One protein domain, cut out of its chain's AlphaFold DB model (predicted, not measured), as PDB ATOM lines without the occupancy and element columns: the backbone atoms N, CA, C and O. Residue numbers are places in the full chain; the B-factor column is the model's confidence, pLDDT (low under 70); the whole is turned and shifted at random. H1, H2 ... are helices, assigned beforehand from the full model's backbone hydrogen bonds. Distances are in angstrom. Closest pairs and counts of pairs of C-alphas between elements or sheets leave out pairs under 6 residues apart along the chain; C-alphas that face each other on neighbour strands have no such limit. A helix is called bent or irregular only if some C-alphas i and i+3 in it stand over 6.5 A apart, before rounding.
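What this domain is: This is residues 5 to 210 of the 285 residues of an uncharacterized protein of Colocasia esculenta (UniProt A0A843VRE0). Two long helices, H4 and H7, run the same way, nearly parallel but staggered along the long axis, and make the core of an elongated body. H1 lies side by side with H4 and H9 with H7; H2 and H6, side by side, cover one side of the core, while H10 and H12 cross its other side. The printed part has 206 residues with twelve named helices, H1 to H12 in chain order, and no named strand; the class is all helix. The whole is compact, with a radius of gyration of the C-alphas of 17.1 A, and spans 58 by 34 by 30 A.

Where its parts are: H1, residues 5 to 28, begins at C-alpha 5 (28.205, -49.613, -10.114) and is 34.4 A long. H2 is residues 36 to 50, 21.0 A; H3 is residues 56 to 59; H4 is residues 63 to 82, 28.6 A. H5 is residues 86 to 94 and H6 residues 107 to 118. H7, residues 126 to 144, is 27.8 A long and irregular: C-alphas 127 and 130 are 7.1 A apart. H8 is residues 152 to 155, H9 residues 159 to 169, H10 residues 171 to 180 and H11 residues 182 to 185. H12, residues 191 to 208, 25.7 A, ends at C-alpha 208 (1.442, -39.102, 27.745).

How they stand to each other: H7 is the hub, touching six helices. The closest C-alphas of H7 and H9, Val 126 and Cys 169, are 4.5 A apart, at a shallow tilt of 17 degrees, opposite ways. H10 touches H7 at Pro 171 and Gly 129, C-alphas 4.5 A apart, a steep tilt of 61 degrees. H12 touches H7 at Phe 205 and Val 137, 5.8 A between C-alphas, and H5 touches H7 at Leu 89 and Leu 141, 6.4 A. H8 only just touches H7, with 3 pairs of C-alphas within 8 A. H2, H4, H6 and H7 form an up and down bundle, each running against the one before it. H1 touches H4 at a shallow tilt of 20 degrees, the closest C-alphas being Glu 10 and Ala 65, 5.0 A apart. H3 is near H1 and H4, and H11 near H4 and H12. Every O i to N i+4 pair is within hydrogen-bond range in H1, H2, H4, H5, H6, H10 and H12, against 13 of 15 in H7 and 4 of 7 in H9; H3, H8 and H11 are too short for one.

The domain as a whole: The C-alphas farthest apart, Met 5 and His 149, are 58.0 A apart. The printed part has no cut. The link H5 to H6, residues 95 to 106, is long. Mean pLDDT of the printed part is 86.6; residues 54 to 61, 101 to 102, 148 to 150, 165 to 169 and 185 to 188 are under 70.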
ATOM      1  N   MET A   5      29.560 -50.032 -10.474       73.00
ATOM      2  CA  MET A   5      28.205 -49.613 -10.114       73.00
ATOM      3  C   MET A   5      27.926 -49.870  -8.635       73.00
ATOM      4  O   MET A   5      27.312 -49.027  -7.989       73.00
ATOM      5  N   ALA A   6      28.405 -50.991  -8.088       73.88
ATOM      6  CA  ALA A   6      28.276 -51.286  -6.664       73.88
ATOM      7  C   ALA A   6      29.045 -50.269  -5.804       73.88
ATOM      8  O   ALA A   6      28.464 -49.713  -4.877       73.88
ATOM      9  N   LEU A   7      30.293 -49.949  -6.173       77.81
ATOM     10  CA  LEU A   7      31.087 -48.932  -5.470       77.81
ATOM     11  C   LEU A   7      30.441 -47.545  -5.526       77.81
ATOM     12  O   LEU A   7      30.417 -46.832  -4.531       77.81
ATOM     13  N   TRP A   8      29.894 -47.154  -6.680       80.56
ATOM     14  CA  TRP A   8      29.220 -45.864  -6.801       80.56
ATOM     15  C   TRP A   8      27.976 -45.780  -5.909       80.56
ATOM     16  O   TRP A   8      27.738 -44.752  -5.283       80.56
ATOM     17  N   VAL A   9      27.192 -46.859  -5.816       77.56
ATOM     18  CA  VAL A   9      26.033 -46.899  -4.915       77.56
ATOM     19  C   VAL A   9      26.466 -46.829  -3.452       77.56
ATOM     20  O   VAL A   9      25.833 -46.113  -2.683       77.56
ATOM     21  N   GLU A  10      27.520 -47.549  -3.067       80.62
ATOM     22  CA  GLU A  10      28.061 -47.502  -1.704       80.62
ATOM     23  C   GLU A  10      28.455 -46.075  -1.311       80.62
ATOM     24  O   GLU A  10      27.941 -45.562  -0.319       80.62
ATOM     25  N   GLU A  11      29.259 -45.398  -2.136       83.94
ATOM     26  CA  GLU A  11      29.688 -44.016  -1.883       83.94
ATOM     27  C   GLU A  11      28.504 -43.045  -1.789       83.94
ATOM     28  O   GLU A  11      28.421 -42.253  -0.853       83.94
ATOM     29  N   MET A  12      27.517 -43.147  -2.685       83.31
ATOM     30  CA  MET A  12      26.323 -42.288  -2.640       83.31
ATOM     31  C   MET A  12      25.513 -42.462  -1.347       83.31
ATOM     32  O   MET A  12      24.937 -41.500  -0.828       83.31
ATOM     33  N   VAL A  13      25.427 -43.688  -0.824       83.38
ATOM     34  CA  VAL A  13      24.722 -43.957   0.435       83.38
ATOM     35  C   VAL A  13      25.548 -43.461   1.625       83.38
ATOM     36  O   VAL A  13      24.971 -42.896   2.552       83.38
ATOM     37  N   ILE A  14      26.875 -43.600   1.600       84.12
ATOM     38  CA  ILE A  14      27.766 -43.040   2.630       84.12
ATOM     39  C   ILE A  14      27.637 -41.512   2.677       84.12
ATOM     40  O   ILE A  14      27.379 -40.956   3.744       84.12
ATOM     41  N   GLU A  15      27.712 -40.834   1.529       88.25
ATOM     42  CA  GLU A  15      27.510 -39.382   1.440       88.25
ATOM     43  C   GLU A  15      26.140 -38.967   1.992       88.25
ATOM     44  O   GLU A  15      26.033 -37.983   2.723       88.25
ATOM     45  N   SER A  16      25.095 -39.747   1.705       88.00
ATOM     46  CA  SER A  16      23.752 -39.493   2.237       88.00
ATOM     47  C   SER A  16      23.701 -39.594   3.765       88.00
ATOM     48  O   SER A  16      23.083 -38.738   4.395       88.00
ATOM     49  N   ASN A  17      24.365 -40.588   4.367       89.12
ATOM     50  CA  ASN A  17      24.444 -40.712   5.828       89.12
ATOM     51  C   ASN A  17      25.157 -39.508   6.457       89.12
ATOM     52  O   ASN A  17      24.659 -38.953   7.430       89.12
ATOM     53  N   LEU A  18      26.263 -39.048   5.862       91.06
ATOM     54  CA  LEU A  18      26.997 -37.875   6.352       91.06
ATOM     55  C   LEU A  18      26.157 -36.594   6.276       91.06
ATOM     56  O   LEU A  18      26.179 -35.769   7.189       91.06
ATOM     57  N   VAL A  19      25.391 -36.417   5.197       93.62
ATOM     58  CA  VAL A  19      24.457 -35.287   5.076       93.62
ATOM     59  C   VAL A  19      23.380 -35.355   6.158       93.62
ATOM     60  O   VAL A  19      23.028 -34.321   6.724       93.62
ATOM     61  N   LEU A  20      22.872 -36.550   6.467       94.06
ATOM     62  CA  LEU A  20      21.893 -36.743   7.534       94.06
ATOM     63  C   LEU A  20      22.496 -36.521   8.927       94.06
ATOM     64  O   LEU A  20      21.818 -35.930   9.759       94.06
ATOM     65  N   ASP A  21      23.755 -36.881   9.175       93.62
ATOM     66  CA  ASP A  21      24.448 -36.546  10.429       93.62
ATOM     67  C   ASP A  21      24.574 -35.029  10.610       93.62
ATOM     68  O   ASP A  21      24.253 -34.491  11.671       93.62
ATOM     69  N   ILE A  22      24.986 -34.312   9.559       94.44
ATOM     70  CA  ILE A  22      25.079 -32.845   9.582       94.44
ATOM     71  C   ILE A  22      23.700 -32.229   9.822       94.44
ATOM     72  O   ILE A  22      23.567 -31.295  10.614       94.44
ATOM     73  N   LEU A  23      22.673 -32.738   9.140       95.75
ATOM     74  CA  LEU A  23      21.307 -32.253   9.295       95.75
ATOM     75  C   LEU A  23      20.776 -32.516  10.706       95.75
ATOM     76  O   LEU A  23      20.142 -31.639  11.286       95.75
ATOM     77  N   PHE A  24      21.058 -33.695  11.260       96.25
ATOM     78  CA  PHE A  24      20.707 -34.041  12.629       96.25
ATOM     79  C   PHE A  24      21.359 -33.078  13.617       96.25
ATOM     80  O   PHE A  24      20.647 -32.454  14.393       96.25
ATOM     81  N   LEU A  25      22.676 -32.877  13.531       95.25
ATOM     82  CA  LEU A  25      23.396 -31.937  14.394       95.25
ATOM     83  C   LEU A  25      22.870 -30.505  14.257       95.25
ATOM     84  O   LEU A  25      22.772 -29.791  15.250       95.25
ATOM     85  N   ALA A  26      22.500 -30.079  13.046       95.75
ATOM     86  CA  ALA A  26      21.938 -28.751  12.820       95.75
ATOM     87  C   ALA A  26      20.609 -28.528  13.562       95.75
ATOM     88  O   ALA A  26      20.364 -27.415  14.029       95.75
ATOM     89  N   TYR A  27      19.764 -29.557  13.666       95.69
ATOM     90  CA  TYR A  27      18.516 -29.481  14.427       95.69
ATOM     91  C   TYR A  27      18.731 -29.716  15.924       95.69
ATOM     92  O   TYR A  27      18.273 -28.904  16.717       95.69
ATOM     93  N   TYR A  28      19.481 -30.754  16.298       95.12
ATOM     94  CA  TYR A  28      19.730 -31.143  17.689       95.12
ATOM     95  C   TYR A  28      20.427 -30.036  18.500       95.12
ATOM     96  O   TYR A  28      20.036 -29.722  19.618       95.12
ATOM     97  N   GLU A  29      21.419 -29.360  17.910       92.56
ATOM     98  CA  GLU A  29      22.117 -28.228  18.545       92.56
ATOM     99  C   GLU A  29      21.372 -26.889  18.368       92.56
ATOM    100  O   GLU A  29      21.904 -25.821  18.678       92.56
ATOM    101  N   ASN A  30      20.138 -26.914  17.846       88.19
ATOM    102  CA  ASN A  30      19.303 -25.738  17.585       88.19
ATOM    103  C   ASN A  30      19.951 -24.675  16.670       88.19
ATOM    104  O   ASN A  30      19.612 -23.490  16.740       88.19
ATOM    105  N   PHE A  31      20.864 -25.065  15.770       90.06
ATOM    106  CA  PHE A  31      21.407 -24.151  14.752       90.06
ATOM    107  C   PHE A  31      20.359 -23.765  13.700       90.06
ATOM    108  O   PHE A  31      20.444 -22.690  13.100       90.06
ATOM    109  N   CYS A  32      19.372 -24.635  13.486       89.19
ATOM    110  CA  CYS A  32      18.266 -24.462  12.556       89.19
ATOM    111  C   CYS A  32      16.940 -24.838  13.225       89.19
ATOM    112  O   CYS A  32      16.881 -25.769  14.019       89.19
ATOM    113  N   ILE A  33      15.857 -24.165  12.833       88.50
ATOM    114  CA  ILE A  33      14.492 -24.506  13.255       88.50
ATOM    115  C   ILE A  33      13.796 -25.215  12.094       88.50
ATOM    116  O   ILE A  33      13.761 -24.682  10.981       88.50
ATOM    117  N   CYS A  34      13.247 -26.405  12.345       93.50
ATOM    118  CA  CYS A  34      12.478 -27.161  11.358       93.50
ATOM    119  C   CYS A  34      11.038 -26.645  11.321       93.50
ATOM    120  O   CYS A  34      10.257 -26.905  12.229       93.50
ATOM    121  N   ASN A  35      10.669 -25.903  10.280       92.94
ATOM    122  CA  ASN A  35       9.282 -25.473  10.110       92.94
ATOM    123  C   ASN A  35       8.393 -26.605   9.566       92.94
ATOM    124  O   ASN A  35       8.875 -27.618   9.052       92.94
ATOM    125  N   GLY A  36       7.074 -26.398   9.609       93.69
ATOM    126  CA  GLY A  36       6.094 -27.398   9.176       93.69
ATOM    127  C   GLY A  36       6.302 -27.913   7.749       93.69
ATOM    128  O   GLY A  36       6.139 -29.104   7.503       93.69
ATOM    129  N   GLN A  37       6.709 -27.060   6.802       95.06
ATOM    130  CA  GLN A  37       6.963 -27.487   5.421       95.06
ATOM    131  C   GLN A  37       8.221 -28.357   5.310       95.06
ATOM    132  O   GLN A  37       8.235 -29.331   4.558       95.06
ATOM    133  N   GLN A  38       9.286 -28.012   6.039       95.88
ATOM    134  CA  GLN A  38      10.515 -28.807   6.074       95.88
ATOM    135  C   GLN A  38      10.251 -30.186   6.674       95.88
ATOM    136  O   GLN A  38      10.660 -31.186   6.084       95.88
ATOM    137  N   TRP A  39       9.509 -30.243   7.781       97.19
ATOM    138  CA  TRP A  39       9.124 -31.504   8.408       97.19
ATOM    139  C   TRP A  39       8.304 -32.380   7.454       97.19
ATOM    140  O   TRP A  39       8.616 -33.554   7.268       97.19
ATOM    141  N   GLN A  40       7.311 -31.799   6.769       97.12
ATOM    142  CA  GLN A  40       6.504 -32.508   5.767       97.12
ATOM    143  C   GLN A  40       7.371 -33.096   4.644       97.12
ATOM    144  O   GLN A  40       7.222 -34.270   4.316       97.12
ATOM    145  N   ASN A  41       8.330 -32.330   4.114       96.81
ATOM    146  CA  ASN A  41       9.243 -32.812   3.072       96.81
ATOM    147  C   ASN A  41      10.122 -33.981   3.560       96.81
ATOM    148  O   ASN A  41      10.346 -34.939   2.820       96.81
ATOM    149  N   LEU A  42      10.620 -33.917   4.801       96.69
ATOM    150  CA  LEU A  42      11.391 -35.006   5.414       96.69
ATOM    151  C   LEU A  42      10.525 -36.259   5.619       96.69
ATOM    152  O   LEU A  42      10.974 -37.376   5.360       96.69
ATOM    153  N   CYS A  43       9.266 -36.079   6.019       96.44
ATOM    154  CA  CYS A  43       8.308 -37.167   6.195       96.44
ATOM    155  C   CYS A  43       7.943 -37.824   4.852       96.44
ATOM    156  O   CYS A  43       7.915 -39.049   4.746       96.44
ATOM    157  N   GLU A  44       7.750 -37.037   3.789       94.75
ATOM    158  CA  GLU A  44       7.554 -37.553   2.429       94.75
ATOM    159  C   GLU A  44       8.774 -38.327   1.916       94.75
ATOM    160  O   GLU A  44       8.614 -39.366   1.267       94.75
ATOM    161  N   LEU A  45       9.988 -37.869   2.237       93.56
ATOM    162  CA  LEU A  45      11.217 -38.591   1.916       93.56
ATOM    163  C   LEU A  45      11.253 -39.953   2.619       93.56
ATOM    164  O   LEU A  45      11.475 -40.971   1.959       93.56
ATOM    165  N   LEU A  46      10.973 -39.997   3.928       92.56
ATOM    166  CA  LEU A  46      10.901 -41.251   4.683       92.56
ATOM    167  C   LEU A  46       9.842 -42.180   4.086       92.56
ATOM    168  O   LEU A  46      10.114 -43.353   3.828       92.56
ATOM    169  N   LYS A  47       8.653 -41.641   3.800       91.62
ATOM    170  CA  LYS A  47       7.556 -42.376   3.171       91.62
ATOM    171  C   LYS A  47       7.988 -43.000   1.849       91.62
ATOM    172  O   LYS A  47       7.776 -44.191   1.658       91.62
ATOM    173  N   GLY A  48       8.623 -42.227   0.966       88.81
ATOM    174  CA  GLY A  48       9.110 -42.707  -0.328       88.81
ATOM    175  C   GLY A  48      10.194 -43.785  -0.207       88.81
ATOM    176  O   GLY A  48      10.276 -44.691  -1.043       88.81
ATOM    177  N   ILE A  49      11.021 -43.712   0.840       86.62
ATOM    178  CA  ILE A  49      12.034 -44.725   1.150       86.62
ATOM    179  C   ILE A  49      11.362 -46.028   1.586       86.62
ATOM    180  O   ILE A  49      11.660 -47.086   1.026       86.62
ATOM    181  N   VAL A  50      10.431 -45.953   2.534       85.81
ATOM    182  CA  VAL A  50       9.732 -47.119   3.092       85.81
ATOM    183  C   VAL A  50       8.811 -47.772   2.058       85.81
ATOM    184  O   VAL A  50       8.770 -48.995   1.960       85.81
ATOM    185  N   SER A  51       8.150 -46.989   1.202       83.69
ATOM    186  CA  SER A  51       7.320 -47.507   0.105       83.69
ATOM    187  C   SER A  51       8.124 -48.093  -1.062       83.69
ATOM    188  O   SER A  51       7.540 -48.578  -2.033       83.69
ATOM    189  N   GLY A  52       9.459 -48.031  -1.015       78.62
ATOM    190  CA  GLY A  52      10.342 -48.540  -2.063       78.62
ATOM    191  C   GLY A  52      10.340 -47.710  -3.351       78.62
ATOM    192  O   GLY A  52      10.871 -48.159  -4.371       78.62
ATOM    193  N   SER A  53       9.786 -46.493  -3.326       73.62
ATOM    194  CA  SER A  53       9.629 -45.627  -4.503       73.62
ATOM    195  C   SER A  53      10.964 -45.232  -5.137       73.62
ATOM    196  O   SER A  53      11.034 -45.022  -6.346       73.62
ATOM    197  N   PHE A  54      12.043 -45.214  -4.354       67.88
ATOM    198  CA  PHE A  54      13.378 -44.863  -4.839       67.88
ATOM    199  C   PHE A  54      14.165 -46.040  -5.450       67.88
ATOM    200  O   PHE A  54      15.274 -45.836  -5.930       67.88
ATOM    201  N   ASN A  55      13.631 -47.273  -5.463       64.44
ATOM    202  CA  ASN A  55      14.325 -48.493  -5.931       64.44
ATOM    203  C   ASN A  55      15.730 -48.725  -5.316       64.44
ATOM    204  O   ASN A  55      16.483 -49.557  -5.818       64.44
ATOM    205  N   ILE A  56      16.082 -48.062  -4.206       59.47
ATOM    206  CA  ILE A  56      17.416 -48.150  -3.584       59.47
ATOM    207  C   ILE A  56      17.704 -49.573  -3.083       59.47
ATOM    208  O   ILE A  56      18.816 -50.072  -3.221       59.47
ATOM    209  N   GLY A  57      16.673 -50.303  -2.646       55.50
ATOM    210  CA  GLY A  57      16.792 -51.725  -2.300       55.50
ATOM    211  C   GLY A  57      17.203 -52.638  -3.468       55.50
ATOM    212  O   GLY A  57      17.701 -53.734  -3.225       55.50
ATOM    213  N   LYS A  58      17.042 -52.199  -4.727       58.72
ATOM    214  CA  LYS A  58      17.565 -52.897  -5.919       58.72
ATOM    215  C   LYS A  58      19.004 -52.492  -6.262       58.72
ATOM    216  O   LYS A  58      19.642 -53.191  -7.040       58.72
ATOM    217  N   LEU A  59      19.484 -51.378  -5.709       54.34
ATOM    218  CA  LEU A  59      20.831 -50.839  -5.905       54.34
ATOM    219  C   LEU A  59      21.809 -51.323  -4.824       54.34
ATOM    220  O   LEU A  59      23.006 -51.389  -5.080       54.34
ATOM    221  N   ALA A  60      21.311 -51.723  -3.649       57.03
ATOM    222  CA  ALA A  60      22.109 -52.276  -2.556       57.03
ATOM    223  C   ALA A  60      22.589 -53.713  -2.868       57.03
ATOM    224  O   ALA A  60      22.087 -54.705  -2.329       57.03
ATOM    225  N   ALA A  61      23.538 -53.821  -3.800       66.62
ATOM    226  CA  ALA A  61      24.120 -55.076  -4.270       66.62
ATOM    227  C   ALA A  61      25.021 -55.750  -3.215       66.62
ATOM    228  O   ALA A  61      25.185 -56.971  -3.247       66.62
ATOM    229  N   SER A  62      25.549 -54.983  -2.253       76.25
ATOM    230  CA  SER A  62      26.414 -55.451  -1.165       76.25
ATOM    231  C   SER A  62      25.729 -55.404   0.207       76.25
ATOM    232  O   SER A  62      24.686 -54.772   0.390       76.25
ATOM    233  N   SER A  63      26.308 -56.093   1.195       79.75
ATOM    234  CA  SER A  63      25.897 -55.979   2.602       79.75
ATOM    235  C   SER A  63      26.135 -54.575   3.158       79.75
ATOM    236  O   SER A  63      25.314 -54.081   3.923       79.75
ATOM    237  N   GLU A  64      27.210 -53.917   2.721       79.31
ATOM    238  CA  GLU A  64      27.615 -52.599   3.209       79.31
ATOM    239  C   GLU A  64      26.626 -51.509   2.791       79.31
ATOM    240  O   GLU A  64      26.155 -50.728   3.618       79.31
ATOM    241  N   ALA A  65      26.209 -51.527   1.521       79.31
ATOM    242  CA  ALA A  65      25.187 -50.620   1.010       79.31
ATOM    243  C   ALA A  65      23.833 -50.834   1.705       79.31
ATOM    244  O   ALA A  65      23.102 -49.875   1.943       79.31
ATOM    245  N   LYS A  66      23.485 -52.082   2.054       82.38
ATOM    246  CA  LYS A  66      22.242 -52.386   2.787       82.38
ATOM    247  C   LYS A  66      22.272 -51.834   4.207       82.38
ATOM    248  O   LYS A  66      21.287 -51.227   4.622       82.38
ATOM    249  N   ASN A  67      23.381 -52.023   4.919       84.31
ATOM    250  CA  ASN A  67      23.556 -51.505   6.273       84.31
ATOM    251  C   ASN A  67      23.551 -49.975   6.269       84.31
ATOM    252  O   ASN A  67      22.761 -49.366   6.981       84.31
ATOM    253  N   SER A  68      24.325 -49.358   5.377       84.38
ATOM    254  CA  SER A  68      24.379 -47.900   5.238       84.38
ATOM    255  C   SER A  68      23.024 -47.309   4.836       84.38
ATOM    256  O   SER A  68      22.644 -46.235   5.291       84.38
ATOM    257  N   PHE A  69      22.240 -48.012   4.015       86.50
ATOM    258  CA  PHE A  69      20.887 -47.569   3.686       86.50
ATOM    259  C   PHE A  69      19.935 -47.696   4.876       86.50
ATOM    260  O   PHE A  69      19.096 -46.825   5.095       86.50
ATOM    261  N   TYR A  70      20.056 -48.770   5.660       87.94
ATOM    262  CA  TYR A  70      19.323 -48.906   6.915       87.94
ATOM    263  C   TYR A  70      19.678 -47.772   7.890       87.94
ATOM    264  O   TYR A  70      18.761 -47.178   8.448       87.94
ATOM    265  N   HIS A  71      20.957 -47.400   8.010       88.75
ATOM    266  CA  HIS A  71      21.404 -46.267   8.831       88.75
ATOM    267  C   HIS A  71      20.722 -44.963   8.403       88.75
ATOM    268  O   HIS A  71      20.079 -44.322   9.230       88.75
ATOM    269  N   ALA A  72      20.719 -44.647   7.105       89.62
ATOM    270  CA  ALA A  72      20.077 -43.439   6.587       89.62
ATOM    271  C   ALA A  72      18.574 -43.381   6.913       89.62
ATOM    272  O   ALA A  72      18.036 -42.322   7.242       89.62
ATOM    273  N   LYS A  73      17.881 -44.530   6.870       90.81
ATOM    274  CA  LYS A  73      16.472 -44.616   7.296       90.81
ATOM    275  C   LYS A  73      16.305 -44.263   8.771       90.81
ATOM    276  O   LYS A  73      15.402 -43.503   9.113       90.81
ATOM    277  N   VAL A  74      17.155 -44.824   9.628       93.12
ATOM    278  CA  VAL A  74      17.109 -44.596  11.077       93.12
ATOM    279  C   VAL A  74      17.453 -43.146  11.414       93.12
ATOM    280  O   VAL A  74      16.729 -42.525  12.183       93.12
ATOM    281  N   GLN A  75      18.485 -42.566  10.797       93.88
ATOM    282  CA  GLN A  75      18.832 -41.153  10.982       93.88
ATOM    283  C   GLN A  75      17.658 -40.241  10.622       93.88
ATOM    284  O   GLN A  75      17.300 -39.364  11.402       93.88
ATOM    285  N   LEU A  76      17.018 -40.468   9.469       95.50
ATOM    286  CA  LEU A  76      15.869 -39.668   9.044       95.50
ATOM    287  C   LEU A  76      14.682 -39.802  10.008       95.50
ATOM    288  O   LEU A  76      14.028 -38.805  10.311       95.50
ATOM    289  N   LEU A  77      14.423 -41.011  10.517       96.44
ATOM    290  CA  LEU A  77      13.419 -41.245  11.557       96.44
ATOM    291  C   LEU A  77      13.727 -40.431  12.824       96.44
ATOM    292  O   LEU A  77      12.840 -39.763  13.349       96.44
ATOM    293  N   LEU A  78      14.973 -40.459  13.298       96.75
ATOM    294  CA  LEU A  78      15.383 -39.742  14.507       96.75
ATOM    295  C   LEU A  78      15.369 -38.223  14.313       96.75
ATOM    296  O   LEU A  78      14.939 -37.517  15.215       96.75
ATOM    297  N   ILE A  79      15.733 -37.719  13.129       97.50
ATOM    298  CA  ILE A  79      15.573 -36.301  12.770       97.50
ATOM    299  C   ILE A  79      14.098 -35.891  12.831       97.50
ATOM    300  O   ILE A  79      13.767 -34.831  13.362       97.50
ATOM    301  N   LEU A  80      13.190 -36.711  12.296       98.12
ATOM    302  CA  LEU A  80      11.756 -36.416  12.325       98.12
ATOM    303  C   LEU A  80      11.191 -36.395  13.748       98.12
ATOM    304  O   LEU A  80      10.335 -35.561  14.027       98.12
ATOM    305  N   ILE A  81      11.669 -37.276  14.632       98.00
ATOM    306  CA  ILE A  81      11.284 -37.291  16.052       98.00
ATOM    307  C   ILE A  81      11.861 -36.074  16.783       98.00
ATOM    308  O   ILE A  81      11.123 -35.400  17.496       98.00
ATOM    309  N   GLU A  82      13.141 -35.763  16.577       97.19
ATOM    310  CA  GLU A  82      13.814 -34.607  17.182       97.19
ATOM    311  C   GLU A  82      13.108 -33.299  16.828       97.19
ATOM    312  O   GLU A  82      12.784 -32.483  17.683       97.19
ATOM    313  N   THR A  83      12.773 -33.132  15.550       96.88
ATOM    314  CA  THR A  83      12.138 -31.911  15.047       96.88
ATOM    315  C   THR A  83      10.681 -31.729  15.486       96.88
ATOM    316  O   THR A  83      10.123 -30.665  15.233       96.88
ATOM    317  N   LEU A  84      10.065 -32.706  16.168       96.50
ATOM    318  CA  LEU A  84       8.799 -32.495  16.887       96.50
ATOM    319  C   LEU A  84       8.982 -31.690  18.184       96.50
ATOM    320  O   LEU A  84       7.982 -31.277  18.768       96.50
ATOM    321  N   ASP A  85      10.227 -31.477  18.630       94.81
ATOM    322  CA  ASP A  85      10.593 -30.701  19.819       94.81
ATOM    323  C   ASP A  85       9.824 -31.154  21.076       94.81
ATOM    324  O   ASP A  85       9.217 -30.382  21.828       94.81
ATOM    325  N   LEU A  86       9.823 -32.477  21.288       96.56
ATOM    326  CA  LEU A  86       9.166 -33.105  22.436       96.56
ATOM    327  C   LEU A  86       9.756 -32.623  23.764       96.56
ATOM    328  O   LEU A  86       9.044 -32.589  24.767       96.56
ATOM    329  N   GLU A  87      11.031 -32.231  23.779       95.25
ATOM    330  CA  GLU A  87      11.660 -31.645  24.958       95.25
ATOM    331  C   GLU A  87      10.967 -30.338  25.357       95.25
ATOM    332  O   GLU A  87      10.577 -30.173  26.517       95.25
ATOM    333  N   ASN A  88      10.782 -29.411  24.414       93.38
ATOM    334  CA  ASN A  88      10.102 -28.160  24.712       93.38
ATOM    335  C   ASN A  88       8.637 -28.375  25.078       93.38
ATOM    336  O   ASN A  88       8.159 -27.750  26.019       93.38
ATOM    337  N   LEU A  89       7.937 -29.296  24.414       93.81
ATOM    338  CA  LEU A  89       6.564 -29.621  24.801       93.81
ATOM    339  C   LEU A  89       6.474 -30.193  26.214       93.81
ATOM    340  O   LEU A  89       5.600 -29.781  26.973       93.81
ATOM    341  N   LEU A  90       7.387 -31.087  26.605       94.81
ATOM    342  CA  LEU A  90       7.449 -31.579  27.980       94.81
ATOM    343  C   LEU A  90       7.703 -30.452  28.976       94.81
ATOM    344  O   LEU A  90       7.067 -30.418  30.029       94.81
ATOM    345  N   ARG A  91       8.591 -29.514  28.636       94.25
ATOM    346  CA  ARG A  91       8.862 -28.329  29.454       94.25
ATOM    347  C   ARG A  91       7.614 -27.469  29.613       94.25
ATOM    348  O   ARG A  91       7.267 -27.103  30.726       94.25
ATOM    349  N   MET A  92       6.906 -27.202  28.518       93.06
ATOM    350  CA  MET A  92       5.669 -26.422  28.536       93.06
ATOM    351  C   MET A  92       4.577 -27.091  29.374       93.06
ATOM    352  O   MET A  92       3.901 -26.406  30.134       93.06
ATOM    353  N   VAL A  93       4.430 -28.418  29.282       92.44
ATOM    354  CA  VAL A  93       3.507 -29.183  30.138       92.44
ATOM    355  C   VAL A  93       3.939 -29.118  31.607       92.44
ATOM    356  O   VAL A  93       3.095 -28.934  32.480       92.44
ATOM    357  N   HIS A  94       5.237 -29.244  31.894       91.94
ATOM    358  CA  HIS A  94       5.778 -29.179  33.253       91.94
ATOM    359  C   HIS A  94       5.571 -27.805  33.909       91.94
ATOM    360  O   HIS A  94       5.180 -27.732  35.073       91.94
ATOM    361  N   ASP A  95       5.806 -26.736  33.149       92.81
ATOM    362  CA  ASP A  95       5.770 -25.347  33.610       92.81
ATOM    363  C   ASP A  95       4.383 -24.685  33.456       92.81
ATOM    364  O   ASP A  95       4.244 -23.490  33.728       92.81
ATOM    365  N   ASP A  96       3.361 -25.434  33.022       89.69
ATOM    366  CA  ASP A  96       1.990 -24.952  32.761       89.69
ATOM    367  C   ASP A  96       1.957 -23.744  31.796       89.69
ATOM    368  O   ASP A  96       1.277 -22.735  32.005       89.69
ATOM    369  N   ILE A  97       2.751 -23.826  30.722       89.06
ATOM    370  CA  ILE A  97       2.879 -22.776  29.705       89.06
ATOM    371  C   ILE A  97       1.853 -23.029  28.587       89.06
ATOM    372  O   ILE A  97       1.894 -24.084  27.955       89.06
ATOM    373  N   PRO A  98       0.961 -22.069  28.269       85.50
ATOM    374  CA  PRO A  98      -0.014 -22.236  27.193       85.50
ATOM    375  C   PRO A  98       0.664 -22.248  25.822       85.50
ATOM    376  O   PRO A  98       1.706 -21.617  25.625       85.50
ATOM    377  N   PHE A  99       0.039 -22.912  24.851       81.81
ATOM    378  CA  PHE A  99       0.508 -22.869  23.469       81.81
ATOM    379  C   PHE A  99       0.170 -21.523  22.825       81.81
ATOM    380  O   PHE A  99      -0.929 -20.986  22.984       81.81
ATOM    381  N   ARG A 100       1.152 -20.961  22.122       75.31
ATOM    382  CA  ARG A 100       1.159 -19.594  21.601       75.31
ATOM    383  C   ARG A 100       1.462 -19.600  20.107       75.31
ATOM    384  O   ARG A 100       2.095 -20.519  19.607       75.31
ATOM    385  N   ASP A 101       1.072 -18.526  19.424       64.44
ATOM    386  CA  ASP A 101       1.299 -18.334  17.981       64.44
ATOM    387  C   ASP A 101       2.785 -18.185  17.580       64.44
ATOM    388  O   ASP A 101       3.093 -18.099  16.391       64.44
ATOM    389  N   ASP A 102       3.708 -18.122  18.546       66.81
ATOM    390  CA  ASP A 102       5.161 -18.144  18.337       66.81
ATOM    391  C   ASP A 102       5.762 -19.562  18.386       66.81
ATOM    392  O   ASP A 102       6.985 -19.716  18.334       66.81
ATOM    393  N   SER A 103       4.919 -20.598  18.445       78.75
ATOM    394  CA  SER A 103       5.328 -21.995  18.310       78.75
ATOM    395  C   SER A 103       5.996 -22.278  16.960       78.75
ATOM    396  O   SER A 103       5.703 -21.654  15.939       78.75
ATOM    397  N   ILE A 104       6.871 -23.289  16.939       84.12
ATOM    398  CA  ILE A 104       7.578 -23.734  15.723       84.12
ATOM    399  C   ILE A 104       6.588 -24.154  14.622       84.12
ATOM    400  O   ILE A 104       6.790 -23.849  13.443       84.12
ATOM    401  N   PHE A 105       5.504 -24.828  15.015       88.88
ATOM    402  CA  PHE A 105       4.437 -25.269  14.122       88.88
ATOM    403  C   PHE A 105       3.160 -24.476  14.367       88.88
ATOM    404  O   PHE A 105       2.693 -24.374  15.502       88.88
ATOM    405  N   LEU A 106       2.562 -23.963  13.292       88.38
ATOM    406  CA  LEU A 106       1.234 -23.361  13.330       88.38
ATOM    407  C   LEU A 106       0.159 -24.453  13.265       88.38
ATOM    408  O   LEU A 106       0.396 -25.552  12.766       88.38
ATOM    409  N   LEU A 107      -1.073 -24.133  13.665       87.38
ATOM    410  CA  LEU A 107      -2.182 -25.100  13.654       87.38
ATOM    411  C   LEU A 107      -2.434 -25.727  12.269       87.38
ATOM    412  O   LEU A 107      -2.693 -26.923  12.155       87.38
ATOM    413  N   LYS A 108      -2.295 -24.929  11.203       88.38
ATOM    414  CA  LYS A 108      -2.394 -25.398   9.810       88.38
ATOM    415  C   LYS A 108      -1.289 -26.397   9.440       88.38
ATOM    416  O   LYS A 108      -1.514 -27.274   8.613       88.38
ATOM    417  N   ASP A 109      -0.103 -26.244  10.033       92.00
ATOM    418  CA  ASP A 109       1.030 -27.127   9.783       92.00
ATOM    419  C   ASP A 109       0.759 -28.467  10.462       92.00
ATOM    420  O   ASP A 109       0.879 -29.503   9.820       92.00
ATOM    421  N   ILE A 110       0.267 -28.435  11.707       92.19
ATOM    422  CA  ILE A 110      -0.121 -29.631  12.467       92.19
ATOM    423  C   ILE A 110      -1.191 -30.439  11.717       92.19
ATOM    424  O   ILE A 110      -1.060 -31.652  11.608       92.19
ATOM    425  N   GLN A 111      -2.200 -29.789  11.122       91.44
ATOM    426  CA  GLN A 111      -3.196 -30.472  10.279       91.44
ATOM    427  C   GLN A 111      -2.582 -31.147   9.046       91.44
ATOM    428  O   GLN A 111      -2.955 -32.264   8.689       91.44
ATOM    429  N   ALA A 112      -1.663 -30.464   8.362       93.06
ATOM    430  CA  ALA A 112      -1.010 -31.016   7.179       93.06
ATOM    431  C   ALA A 112      -0.094 -32.197   7.544       93.06
ATOM    432  O   ALA A 112      -0.107 -33.229   6.872       93.06
ATOM    433  N   MET A 113       0.653 -32.067   8.643       95.50
ATOM    434  CA  MET A 113       1.484 -33.125   9.218       95.50
ATOM    435  C   MET A 113       0.633 -34.336   9.622       95.50
ATOM    436  O   MET A 113       0.990 -35.460   9.273       95.50
ATOM    437  N   ASP A 114      -0.525 -34.116  10.249       95.19
ATOM    438  CA  ASP A 114      -1.466 -35.177  10.621       95.19
ATOM    439  C   ASP A 114      -1.959 -35.973   9.404       95.19
ATOM    440  O   ASP A 114      -1.956 -37.207   9.397       95.19
ATOM    441  N   GLY A 115      -2.299 -35.273   8.317       93.62
ATOM    442  CA  GLY A 115      -2.667 -35.904   7.050       93.62
ATOM    443  C   GLY A 115      -1.554 -36.795   6.486       93.62
ATOM    444  O   GLY A 115      -1.826 -37.885   5.968       93.62
ATOM    445  N   LEU A 116      -0.289 -36.381   6.621       94.38
ATOM    446  CA  LEU A 116       0.857 -37.192   6.208       94.38
ATOM    447  C   LEU A 116       1.070 -38.400   7.121       94.38
ATOM    448  O   LEU A 116       1.224 -39.505   6.598       94.38
ATOM    449  N   VAL A 117       1.026 -38.235   8.445       93.94
ATOM    450  CA  VAL A 117       1.192 -39.347   9.400       93.94
ATOM    451  C   VAL A 117       0.067 -40.368   9.250       93.94
ATOM    452  O   VAL A 117       0.336 -41.564   9.143       93.94
ATOM    453  N   SER A 118      -1.180 -39.917   9.110       91.94
ATOM    454  CA  SER A 118      -2.330 -40.763   8.762       91.94
ATOM    455  C   SER A 118      -2.069 -41.620   7.531       91.94
ATOM    456  O   SER A 118      -2.401 -42.805   7.492       91.94
ATOM    457  N   SER A 119      -1.432 -41.034   6.516       91.31
ATOM    458  CA  SER A 119      -1.125 -41.740   5.280       91.31
ATOM    459  C   SER A 119      -0.043 -42.813   5.434       91.31
ATOM    460  O   SER A 119       0.093 -43.619   4.522       91.31
ATOM    461  N   LEU A 120       0.709 -42.844   6.542       88.56
ATOM    462  CA  LEU A 120       1.718 -43.869   6.831       88.56
ATOM    463  C   LEU A 120       1.111 -45.165   7.389       88.56
ATOM    464  O   LEU A 120       1.683 -46.229   7.171       88.56
ATOM    465  N   ILE A 121      -0.055 -45.106   8.047       82.88
ATOM    466  CA  ILE A 121      -0.688 -46.279   8.681       82.88
ATOM    467  C   ILE A 121      -0.903 -47.445   7.695       82.88
ATOM    468  O   ILE A 121      -0.514 -48.565   8.023       82.88
ATOM    469  N   PRO A 122      -1.462 -47.239   6.481       79.19
ATOM    470  CA  PRO A 122      -1.765 -48.346   5.572       79.19
ATOM    471  C   PRO A 122      -0.535 -49.091   5.042       79.19
ATOM    472  O   PRO A 122      -0.690 -50.124   4.398       79.19
ATOM    473  N   PHE A 123       0.675 -48.558   5.244       70.50
ATOM    474  CA  PHE A 123       1.902 -49.216   4.802       70.50
ATOM    475  C   PHE A 123       2.292 -50.394   5.703       70.50
ATOM    476  O   PHE A 123       3.090 -51.215   5.260       70.50
ATOM    477  N   GLU A 124       1.765 -50.465   6.937       71.50
ATOM    478  CA  GLU A 124       2.067 -51.499   7.949       71.50
ATOM    479  C   GLU A 124       3.576 -51.756   8.151       71.50
ATOM    480  O   GLU A 124       3.997 -52.794   8.659       71.50
ATOM    481  N   ALA A 125       4.414 -50.795   7.761       80.50
ATOM    482  CA  ALA A 125       5.855 -50.906   7.848       80.50
ATOM    483  C   ALA A 125       6.293 -50.652   9.290       80.50
ATOM    484  O   ALA A 125       6.006 -49.601   9.870       80.50
ATOM    485  N   VAL A 126       7.013 -51.608   9.872       86.25
ATOM    486  CA  VAL A 126       7.513 -51.501  11.251       86.25
ATOM    487  C   VAL A 126       8.420 -50.279  11.437       86.25
ATOM    488  O   VAL A 126       8.440 -49.685  12.511       86.25
ATOM    489  N   GLU A 127       9.099 -49.830  10.373       88.81
ATOM    490  CA  GLU A 127      10.030 -48.698  10.420       88.81
ATOM    491  C   GLU A 127       9.364 -47.340  10.670       88.81
ATOM    492  O   GLU A 127      10.006 -46.441  11.209       88.81
ATOM    493  N   VAL A 128       8.090 -47.165  10.295       91.25
ATOM    494  CA  VAL A 128       7.359 -45.906  10.546       91.25
ATOM    495  C   VAL A 128       6.626 -45.917  11.884       91.25
ATOM    496  O   VAL A 128       6.170 -44.869  12.340       91.25
ATOM    497  N   GLY A 129       6.543 -47.079  12.540       92.44
ATOM    498  CA  GLY A 129       5.874 -47.254  13.827       92.44
ATOM    499  C   GLY A 129       6.302 -46.227  14.881       92.44
ATOM    500  O   GLY A 129       5.425 -45.577  15.453       92.44
ATOM    501  N   PRO A 130       7.612 -46.026  15.136       95.19
ATOM    502  CA  PRO A 130       8.059 -45.052  16.128       95.19
ATOM    503  C   PRO A 130       7.668 -43.615  15.791       95.19
ATOM    504  O   PRO A 130       7.337 -42.866  16.700       95.19
ATOM    505  N   LEU A 131       7.647 -43.237  14.507       96.06
ATOM    506  CA  LEU A 131       7.226 -41.896  14.093       96.06
ATOM    507  C   LEU A 131       5.730 -41.676  14.332       96.06
ATOM    508  O   LEU A 131       5.341 -40.630  14.841       96.06
ATOM    509  N   ILE A 132       4.894 -42.664  13.994       95.00
ATOM    510  CA  ILE A 132       3.447 -42.603  14.250       95.00
ATOM    511  C   ILE A 132       3.193 -42.491  15.759       95.00
ATOM    512  O   ILE A 132       2.357 -41.699  16.193       95.00
ATOM    513  N   LEU A 133       3.942 -43.242  16.573       95.19
ATOM    514  CA  LEU A 133       3.831 -43.161  18.026       95.19
ATOM    515  C   LEU A 133       4.326 -41.811  18.570       95.19
ATOM    516  O   LEU A 133       3.669 -41.230  19.431       95.19
ATOM    517  N   ALA A 134       5.437 -41.282  18.054       97.06
ATOM    518  CA  ALA A 134       5.940 -39.953  18.399       97.06
ATOM    519  C   ALA A 134       4.945 -38.846  18.037       97.06
ATOM    520  O   ALA A 134       4.744 -37.931  18.831       97.06
ATOM    521  N   TRP A 135       4.250 -38.969  16.904       96.56
ATOM    522  CA  TRP A 135       3.158 -38.067  16.538       96.56
ATOM    523  C   TRP A 135       1.996 -38.133  17.534       96.56
ATOM    524  O   TRP A 135       1.518 -37.100  17.997       96.56
ATOM    525  N   ALA A 136       1.576 -39.335  17.935       95.31
ATOM    526  CA  ALA A 136       0.526 -39.500  18.941       95.31
ATOM    527  C   ALA A 136       0.910 -38.861  20.289       95.31
ATOM    528  O   ALA A 136       0.086 -38.195  20.917       95.31
ATOM    529  N   VAL A 137       2.170 -39.024  20.709       96.50
ATOM    530  CA  VAL A 137       2.735 -38.380  21.906       96.50
ATOM    531  C   VAL A 137       2.739 -36.858  21.763       96.50
ATOM    532  O   VAL A 137       2.284 -36.172  22.674       96.50
ATOM    533  N   PHE A 138       3.200 -36.333  20.626       96.25
ATOM    534  CA  PHE A 138       3.224 -34.900  20.318       96.25
ATOM    535  C   PHE A 138       1.827 -34.275  20.425       96.25
ATOM    536  O   PHE A 138       1.635 -33.294  21.145       96.25
ATOM    537  N   VAL A 139       0.829 -34.884  19.775       94.31
ATOM    538  CA  VAL A 139      -0.565 -34.422  19.820       94.31
ATOM    539  C   VAL A 139      -1.118 -34.489  21.242       94.31
ATOM    540  O   VAL A 139      -1.771 -33.543  21.678       94.31
ATOM    541  N   TYR A 140      -0.834 -35.557  21.996       93.75
ATOM    542  CA  TYR A 140      -1.273 -35.665  23.389       93.75
ATOM    543  C   TYR A 140      -0.681 -34.559  24.274       93.75
ATOM    544  O   TYR A 140      -1.407 -33.947  25.060       93.75
ATOM    545  N   LEU A 141       0.621 -34.280  24.155       93.88
ATOM    546  CA  LEU A 141       1.276 -33.231  24.942       93.88
ATOM    547  C   LEU A 141       0.711 -31.853  24.600       93.88
ATOM    548  O   LEU A 141       0.365 -31.110  25.511       93.88
ATOM    549  N   LEU A 142       0.517 -31.545  23.312       92.06
ATOM    550  CA  LEU A 142      -0.167 -30.320  22.883       92.06
ATOM    551  C   LEU A 142      -1.572 -30.216  23.472       92.06
ATOM    552  O   LEU A 142      -1.953 -29.181  24.018       92.06
ATOM    553  N   LEU A 143      -2.334 -31.309  23.401       90.62
ATOM    554  CA  LEU A 143      -3.652 -31.397  24.008       90.62
ATOM    555  C   LEU A 143      -3.601 -31.321  25.527       90.62
ATOM    556  O   LEU A 143      -4.657 -31.133  26.099       90.62
ATOM    557  N   SER A 144      -2.454 -31.464  26.189       91.00
ATOM    558  CA  SER A 144      -2.332 -31.377  27.647       91.00
ATOM    559  C   SER A 144      -2.088 -29.951  28.144       91.00
ATOM    560  O   SER A 144      -2.356 -29.679  29.312       91.00
ATOM    561  N   LEU A 145      -1.687 -29.030  27.262       90.88
ATOM    562  CA  LEU A 145      -1.391 -27.635  27.595       90.88
ATOM    563  C   LEU A 145      -2.635 -26.846  28.078       90.88
ATOM    564  O   LEU A 145      -3.779 -27.209  27.746       90.88
ATOM    565  N   PRO A 146      -2.434 -25.773  28.872       85.81
ATOM    566  CA  PRO A 146      -3.513 -24.918  29.373       85.81
ATOM    567  C   PRO A 146      -4.115 -24.000  28.286       85.81
ATOM    568  O   PRO A 146      -3.576 -23.864  27.192       85.81
ATOM    569  N   ASP A 147      -5.255 -23.367  28.600       78.81
ATOM    570  CA  ASP A 147      -5.955 -22.356  27.777       78.81
ATOM    571  C   ASP A 147      -6.372 -22.781  26.354       78.81
ATOM    572  O   ASP A 147      -6.158 -22.088  25.363       78.81
ATOM    573  N   ARG A 148      -7.117 -23.889  26.267       69.00
ATOM    574  CA  ARG A 148      -7.489 -24.592  25.020       69.00
ATOM    575  C   ARG A 148      -8.533 -23.944  24.109       69.00
ATOM    576  O   ARG A 148      -9.175 -24.643  23.326       69.00
ATOM    577  N   HIS A 149      -8.747 -22.639  24.221       58.97
ATOM    578  CA  HIS A 149      -9.939 -21.978  23.684       58.97
ATOM    579  C   HIS A 149     -10.067 -22.055  22.146       58.97
ATOM    580  O   HIS A 149     -11.187 -21.948  21.657       58.97
ATOM    581  N   ASP A 150      -8.983 -22.361  21.414       61.50
ATOM    582  CA  ASP A 150      -8.961 -22.481  19.945       61.50
ATOM    583  C   ASP A 150      -8.456 -23.849  19.402       61.50
ATOM    584  O   ASP A 150      -8.233 -24.004  18.200       61.50
ATOM    585  N   TYR A 151      -8.320 -24.893  20.236       70.38
ATOM    586  CA  TYR A 151      -7.775 -26.206  19.813       70.38
ATOM    587  C   TYR A 151      -8.795 -27.181  19.203       70.38
ATOM    588  O   TYR A 151      -8.553 -28.389  19.192       70.38
ATOM    589  N   HIS A 152      -9.925 -26.707  18.671       71.12
ATOM    590  CA  HIS A 152     -10.941 -27.586  18.065       71.12
ATOM    591  C   HIS A 152     -10.351 -28.542  17.021       71.12
ATOM    592  O   HIS A 152     -10.682 -29.720  17.005       71.12
ATOM    593  N   VAL A 153      -9.405 -28.045  16.231       73.69
ATOM    594  CA  VAL A 153      -8.658 -28.820  15.239       73.69
ATOM    595  C   VAL A 153      -7.819 -29.943  15.860       73.69
ATOM    596  O   VAL A 153      -7.769 -31.036  15.310       73.69
ATOM    597  N   LEU A 154      -7.160 -29.705  17.000       78.75
ATOM    598  CA  LEU A 154      -6.347 -30.735  17.660       78.75
ATOM    599  C   LEU A 154      -7.225 -31.824  18.285       78.75
ATOM    600  O   LEU A 154      -6.819 -32.978  18.350       78.75
ATOM    601  N   MET A 155      -8.434 -31.465  18.729       77.06
ATOM    602  CA  MET A 155      -9.405 -32.425  19.262       77.06
ATOM    603  C   MET A 155      -9.968 -33.372  18.193       77.06
ATOM    604  O   MET A 155     -10.477 -34.433  18.544       77.06
ATOM    605  N   GLU A 156      -9.894 -33.003  16.911       82.69
ATOM    606  CA  GLU A 156     -10.304 -33.862  15.793       82.69
ATOM    607  C   GLU A 156      -9.259 -34.938  15.464       82.69
ATOM    608  O   GLU A 156      -9.593 -35.930  14.813       82.69
ATOM    609  N   ILE A 157      -8.014 -34.776  15.930       87.06
ATOM    610  CA  ILE A 157      -6.938 -35.739  15.698       87.06
ATOM    611  C   ILE A 157      -7.095 -36.943  16.637       87.06
ATOM    612  O   ILE A 157      -6.991 -36.833  17.867       87.06
ATOM    613  N   ASP A 158      -7.280 -38.126  16.048       85.62
ATOM    614  CA  ASP A 158      -7.434 -39.392  16.769       85.62
ATOM    615  C   ASP A 158      -6.082 -39.972  17.225       85.62
ATOM    616  O   ASP A 158      -5.603 -41.008  16.756       85.62
ATOM    617  N   HIS A 159      -5.451 -39.287  18.180       83.12
ATOM    618  CA  HIS A 159      -4.193 -39.722  18.788       83.12
ATOM    619  C   HIS A 159      -4.298 -41.094  19.472       83.12
ATOM    620  O   HIS A 159      -3.342 -41.867  19.449       83.12
ATOM    621  N   MET A 160      -5.468 -41.446  20.019       85.25
ATOM    622  CA  MET A 160      -5.706 -42.775  20.590       85.25
ATOM    623  C   MET A 160      -5.785 -43.853  19.505       85.25
ATOM    624  O   MET A 160      -5.248 -44.948  19.693       85.25
ATOM    625  N   GLY A 161      -6.385 -43.536  18.357       84.19
ATOM    626  CA  GLY A 161      -6.354 -44.365  17.158       84.19
ATOM    627  C   GLY A 161      -4.931 -44.629  16.676       84.19
ATOM    628  O   GLY A 161      -4.603 -45.775  16.375       84.19
ATOM    629  N   TYR A 162      -4.041 -43.628  16.678       86.12
ATOM    630  CA  TYR A 162      -2.623 -43.851  16.356       86.12
ATOM    631  C   TYR A 162      -1.959 -44.841  17.314       86.12
ATOM    632  O   TYR A 162      -1.331 -45.792  16.853       86.12
ATOM    633  N   VAL A 163      -2.147 -44.692  18.630       82.62
ATOM    634  CA  VAL A 163      -1.586 -45.635  19.615       82.62
ATOM    635  C   VAL A 163      -2.101 -47.055  19.372       82.62
ATOM    636  O   VAL A 163      -1.311 -47.997  19.328       82.62
ATOM    637  N   GLN A 164      -3.404 -47.226  19.138       79.62
ATOM    638  CA  GLN A 164      -3.990 -48.542  18.861       79.62
ATOM    639  C   GLN A 164      -3.469 -49.150  17.553       79.62
ATOM    640  O   GLN A 164      -3.114 -50.328  17.521       79.62
ATOM    641  N   ASN A 165      -3.352 -48.349  16.492       69.94
ATOM    642  CA  ASN A 165      -2.836 -48.796  15.197       69.94
ATOM    643  C   ASN A 165      -1.340 -49.143  15.252       69.94
ATOM    644  O   ASN A 165      -0.890 -50.038  14.537       69.94
ATOM    645  N   THR A 166      -0.565 -48.511  16.142       67.31
ATOM    646  CA  THR A 166       0.867 -48.821  16.296       67.31
ATOM    647  C   THR A 166       1.138 -50.196  16.901       67.31
ATOM    648  O   THR A 166       2.253 -50.689  16.761       67.31
ATOM    649  N   ILE A 167       0.146 -50.877  17.490       66.62
ATOM    650  CA  ILE A 167       0.312 -52.263  17.967       66.62
ATOM    651  C   ILE A 167       0.767 -53.178  16.819       66.62
ATOM    652  O   ILE A 167       1.633 -54.025  17.020       66.62
ATOM    653  N   VAL A 168       0.240 -52.968  15.606       60.38
ATOM    654  CA  VAL A 168       0.631 -53.727  14.404       60.38
ATOM    655  C   VAL A 168       2.059 -53.384  13.971       60.38
ATOM    656  O   VAL A 168       2.808 -54.266  13.561       60.38
ATOM    657  N   CYS A 169       2.459 -52.119  14.109       60.66
ATOM    658  CA  CYS A 169       3.784 -51.638  13.712       60.66
ATOM    659  C   CYS A 169       4.889 -51.921  14.745       60.66
ATOM    660  O   CYS A 169       6.048 -51.636  14.461       60.66
ATOM    661  N   ALA A 170       4.547 -52.445  15.929       82.38
ATOM    662  CA  ALA A 170       5.475 -52.815  17.003       82.38
ATOM    663  C   ALA A 170       6.611 -51.784  17.242       82.38
ATOM    664  O   ALA A 170       7.791 -52.153  17.215       82.38
ATOM    665  N   PRO A 171       6.295 -50.496  17.499       88.31
ATOM    666  CA  PRO A 171       7.264 -49.396  17.515       88.31
ATOM    667  C   PRO A 171       8.437 -49.644  18.467       88.31
ATOM    668  O   PRO A 171       9.587 -49.415  18.108       88.31
ATOM    669  N   PHE A 172       8.167 -50.170  19.663       91.94
ATOM    670  CA  PHE A 172       9.216 -50.479  20.632       91.94
ATOM    671  C   PHE A 172      10.124 -51.629  20.184       91.94
ATOM    672  O   PHE A 172      11.321 -51.582  20.450       91.94
ATOM    673  N   GLY A 173       9.585 -52.623  19.472       92.06
ATOM    674  CA  GLY A 173      10.381 -53.695  18.873       92.06
ATOM    675  C   GLY A 173      11.373 -53.142  17.853       92.06
ATOM    676  O   GLY A 173      12.566 -53.413  17.947       92.06
ATOM    677  N   TYR A 174      10.908 -52.265  16.960       93.06
ATOM    678  CA  TYR A 174      11.790 -51.617  15.989       93.06
ATOM    679  C   TYR A 174      12.849 -50.719  16.653       93.06
ATOM    680  O   TYR A 174      14.008 -50.739  16.251       93.06
ATOM    681  N   LEU A 175      12.497 -49.969  17.705       94.75
ATOM    682  CA  LEU A 175      13.476 -49.176  18.462       94.75
ATOM    683  C   LEU A 175      14.524 -50.044  19.161       94.75
ATOM    684  O   LEU A 175      15.695 -49.677  19.217       94.75
ATOM    685  N   ILE A 176      14.119 -51.206  19.675       93.88
ATOM    686  CA  ILE A 176      15.044 -52.196  20.221       93.88
ATOM    687  C   ILE A 176      16.008 -52.678  19.132       93.88
ATOM    688  O   ILE A 176      17.202 -52.770  19.409       93.88
ATOM    689  N   ASP A 177      15.532 -52.952  17.917       92.56
ATOM    690  CA  ASP A 177      16.390 -53.351  16.793       92.56
ATOM    691  C   ASP A 177      17.375 -52.237  16.410       92.56
ATOM    692  O   ASP A 177      18.564 -52.504  16.229       92.56
ATOM    693  N   VAL A 178      16.917 -50.981  16.378       92.94
ATOM    694  CA  VAL A 178      17.773 -49.802  16.158       92.94
ATOM    695  C   VAL A 178      18.875 -49.714  17.215       92.94
ATOM    696  O   VAL A 178      20.044 -49.572  16.865       92.94
ATOM    697  N   LEU A 179      18.533 -49.868  18.497       91.88
ATOM    698  CA  LEU A 179      19.485 -49.810  19.615       91.88
ATOM    699  C   LEU A 179      20.491 -50.969  19.636       91.88
ATOM    700  O   LEU A 179      21.533 -50.854  20.271       91.88
ATOM    701  N   HIS A 180      20.195 -52.084  18.969       87.75
ATOM    702  CA  HIS A 180      21.145 -53.186  18.789       87.75
ATOM    703  C   HIS A 180      21.964 -53.078  17.501       87.75
ATOM    704  O   HIS A 180      22.901 -53.854  17.307       87.75
ATOM    705  N   SER A 181      21.586 -52.187  16.588       83.62
ATOM    706  CA  SER A 181      22.233 -52.088  15.289       83.62
ATOM    707  C   SER A 181      23.607 -51.422  15.389       83.62
ATOM    708  O   SER A 181      23.850 -50.572  16.248       83.62
ATOM    709  N   ALA A 182      24.501 -51.776  14.459       72.50
ATOM    710  CA  ALA A 182      25.836 -51.178  14.353       72.50
ATOM    711  C   ALA A 182      25.796 -49.646  14.176       72.50
ATOM    712  O   ALA A 182      26.769 -48.971  14.487       72.50
ATOM    713  N   PHE A 183      24.654 -49.091  13.749       73.62
ATOM    714  CA  PHE A 183      24.414 -47.654  13.635       73.62
ATOM    715  C   PHE A 183      24.754 -46.872  14.913       73.62
ATOM    716  O   PHE A 183      25.334 -45.798  14.819       73.62
ATOM    717  N   LEU A 184      24.403 -47.383  16.096       74.62
ATOM    718  CA  LEU A 184      24.656 -46.677  17.364       74.62
ATOM    719  C   LEU A 184      25.910 -47.171  18.087       74.62
ATOM    720  O   LEU A 184      26.443 -46.451  18.921       74.62
ATOM    721  N   VAL A 185      26.369 -48.386  17.782       67.94
ATOM    722  CA  VAL A 185      27.494 -49.024  18.482       67.94
ATOM    723  C   VAL A 185      28.837 -48.714  17.818       67.94
ATOM    724  O   VAL A 185      29.819 -48.495  18.519       67.94
ATOM    725  N   ASP A 186      28.875 -48.675  16.483       64.88
ATOM    726  CA  ASP A 186      30.113 -48.615  15.695       64.88
ATOM    727  C   ASP A 186      30.207 -47.357  14.809       64.88
ATOM    728  O   ASP A 186      31.120 -47.263  13.986       64.88
ATOM    729  N   SER A 187      29.270 -46.403  14.912       64.94
ATOM    730  CA  SER A 187      29.318 -45.195  14.078       64.94
ATOM    731  C   SER A 187      30.188 -44.094  14.683       64.94
ATOM    732  O   SER A 187      30.127 -43.806  15.874       64.94
ATOM    733  N   ASP A 188      30.934 -43.407  13.815       68.38
ATOM    734  CA  ASP A 188      31.614 -42.139  14.130       68.38
ATOM    735  C   ASP A 188      30.628 -40.949  14.231       68.38
ATOM    736  O   ASP A 188      31.039 -39.792  14.346       68.38
ATOM    737  N   GLY A 189      29.321 -41.218  14.125       75.25
ATOM    738  CA  GLY A 189      28.253 -40.225  14.125       75.25
ATOM    739  C   GLY A 189      27.870 -39.738  15.529       75.25
ATOM    740  O   GLY A 189      28.463 -40.130  16.536       75.25
ATOM    741  N   PRO A 190      26.842 -38.879  15.638       87.62
ATOM    742  CA  PRO A 190      26.405 -38.284  16.900       87.62
ATOM    743  C   PRO A 190      25.548 -39.250  17.743       87.62
ATOM    744  O   PRO A 190      24.430 -38.922  18.141       87.62
ATOM    745  N   ALA A 191      26.075 -40.444  18.039       89.62
ATOM    746  CA  ALA A 191      25.375 -41.528  18.735       89.62
ATOM    747  C   ALA A 191      24.721 -41.084  20.055       89.62
ATOM    748  O   ALA A 191      23.537 -41.337  20.264       89.62
ATOM    749  N   SER A 192      25.443 -40.342  20.903       91.06
ATOM    750  CA  SER A 192      24.898 -39.832  22.174       91.06
ATOM    751  C   SER A 192      23.706 -38.883  21.958       91.06
ATOM    752  O   SER A 192      22.716 -38.942  22.690       91.06
ATOM    753  N   GLY A 193      23.731 -38.080  20.886       94.44
ATOM    754  CA  GLY A 193      22.601 -37.237  20.490       94.44
ATOM    755  C   GLY A 193      21.378 -38.072  20.114       94.44
ATOM    756  O   GLY A 193      20.290 -37.843  20.634       94.44
ATOM    757  N   TYR A 194      21.553 -39.111  19.292       95.12
ATOM    758  CA  TYR A 194      20.472 -40.043  18.947       95.12
ATOM    759  C   TYR A 194      19.876 -40.750  20.170       95.12
ATOM    760  O   TYR A 194      18.652 -40.866  20.284       95.12
ATOM    761  N   LEU A 195      20.719 -41.193  21.108       95.56
ATOM    762  CA  LEU A 195      20.274 -41.785  22.371       95.56
ATOM    763  C   LEU A 195      19.502 -40.773  23.227       95.56
ATOM    764  O   LEU A 195      18.481 -41.130  23.816       95.56
ATOM    765  N   SER A 196      19.922 -39.505  23.233       96.38
ATOM    766  CA  SER A 196      19.197 -38.411  23.885       96.38
ATOM    767  C   SER A 196      17.807 -38.197  23.278       96.38
ATOM    768  O   SER A 196      16.838 -38.100  24.030       96.38
ATOM    769  N   VAL A 197      17.668 -38.196  21.946       97.50
ATOM    770  CA  VAL A 197      16.355 -38.080  21.273       97.50
ATOM    771  C   VAL A 197      15.431 -39.222  21.681       97.50
ATOM    772  O   VAL A 197      14.273 -39.003  22.040       97.50
ATOM    773  N   LEU A 198      15.947 -40.455  21.685       97.56
ATOM    774  CA  LEU A 198      15.183 -41.623  22.118       97.56
ATOM    775  C   LEU A 198      14.798 -41.538  23.598       97.56
ATOM    776  O   LEU A 198      13.667 -41.874  23.947       97.56
ATOM    777  N   LYS A 199      15.692 -41.052  24.467       97.62
ATOM    778  CA  LYS A 199      15.409 -40.829  25.892       97.62
ATOM    779  C   LYS A 199      14.253 -39.848  26.074       97.62
ATOM    780  O   LYS A 199      13.293 -40.163  26.781       97.62
ATOM    781  N   THR A 200      14.316 -38.699  25.402       98.38
ATOM    782  CA  THR A 200      13.268 -37.672  25.433       98.38
ATOM    783  C   THR A 200      11.951 -38.222  24.900       98.38
ATOM    784  O   THR A 200      10.918 -38.051  25.543       98.38
ATOM    785  N   PHE A 201      11.974 -38.958  23.787       98.31
ATOM    786  CA  PHE A 201      10.778 -39.598  23.244       98.31
ATOM    787  C   PHE A 201      10.146 -40.597  24.227       98.31
ATOM    788  O   PHE A 201       8.939 -40.549  24.457       98.31
ATOM    789  N   ILE A 202      10.937 -41.478  24.848       97.69
ATOM    790  CA  ILE A 202      10.420 -42.446  25.826       97.69
ATOM    791  C   ILE A 202       9.874 -41.743  27.070       97.69
ATOM    792  O   ILE A 202       8.823 -42.130  27.579       97.69
ATOM    793  N   SER A 203      10.540 -40.690  27.539       97.56
ATOM    794  CA  SER A 203      10.030 -39.877  28.641       97.56
ATOM    795  C   SER A 203       8.693 -39.208  28.305       97.56
ATOM    796  O   SER A 203       7.735 -39.273  29.085       97.56
ATOM    797  N   ALA A 204       8.595 -38.640  27.103       97.69
ATOM    798  CA  ALA A 204       7.368 -38.053  26.588       97.69
ATOM    799  C   ALA A 204       6.250 -39.096  26.493       97.69
ATOM    800  O   ALA A 204       5.132 -38.843  26.930       97.69
ATOM    801  N   PHE A 205       6.561 -40.304  26.022       96.25
ATOM    802  CA  PHE A 205       5.612 -41.410  25.977       96.25
ATOM    803  C   PHE A 205       5.086 -41.796  27.368       96.25
ATOM    804  O   PHE A 205       3.876 -41.930  27.533       96.25
ATOM    805  N   ILE A 206       5.967 -41.940  28.367       94.94
ATOM    806  CA  ILE A 206       5.576 -42.262  29.753       94.94
ATOM    807  C   ILE A 206       4.692 -41.156  30.345       94.94
ATOM    808  O   ILE A 206       3.769 -41.446  31.101       94.94
ATOM    809  N   THR A 207       4.967 -39.896  30.001       94.56
ATOM    810  CA  THR A 207       4.148 -38.748  30.423       94.56
ATOM    811  C   THR A 207       2.759 -38.793  29.795       94.56
ATOM    812  O   THR A 207       1.770 -38.515  30.467       94.56
ATOM    813  N   SER A 208       2.684 -39.148  28.512       93.12
ATOM    814  CA  SER A 208       1.442 -39.102  27.745       93.12
ATOM    815  C   SER A 208       0.521 -40.298  27.975       93.12
ATOM    816  O   SER A 208      -0.698 -40.175  27.867       93.12
ATOM    817  N   PHE A 209       1.079 -41.473  28.270       89.12
ATOM    818  CA  PHE A 209       0.319 -42.718  28.319       89.12
ATOM    819  C   PHE A 209       0.652 -43.541  29.559       89.12
ATOM    820  O   PHE A 209       1.813 -43.786  29.885       89.12
ATOM    821  N   GLU A 210      -0.388 -44.038  30.228       82.00
ATOM    822  CA  GLU A 210      -0.221 -44.905  31.392       82.00
ATOM    823  C   GLU A 210       0.438 -46.236  31.002       82.00
ATOM    824  O   GLU A 210      -0.097 -47.031  30.222       82.00
TER     825      GLU A 210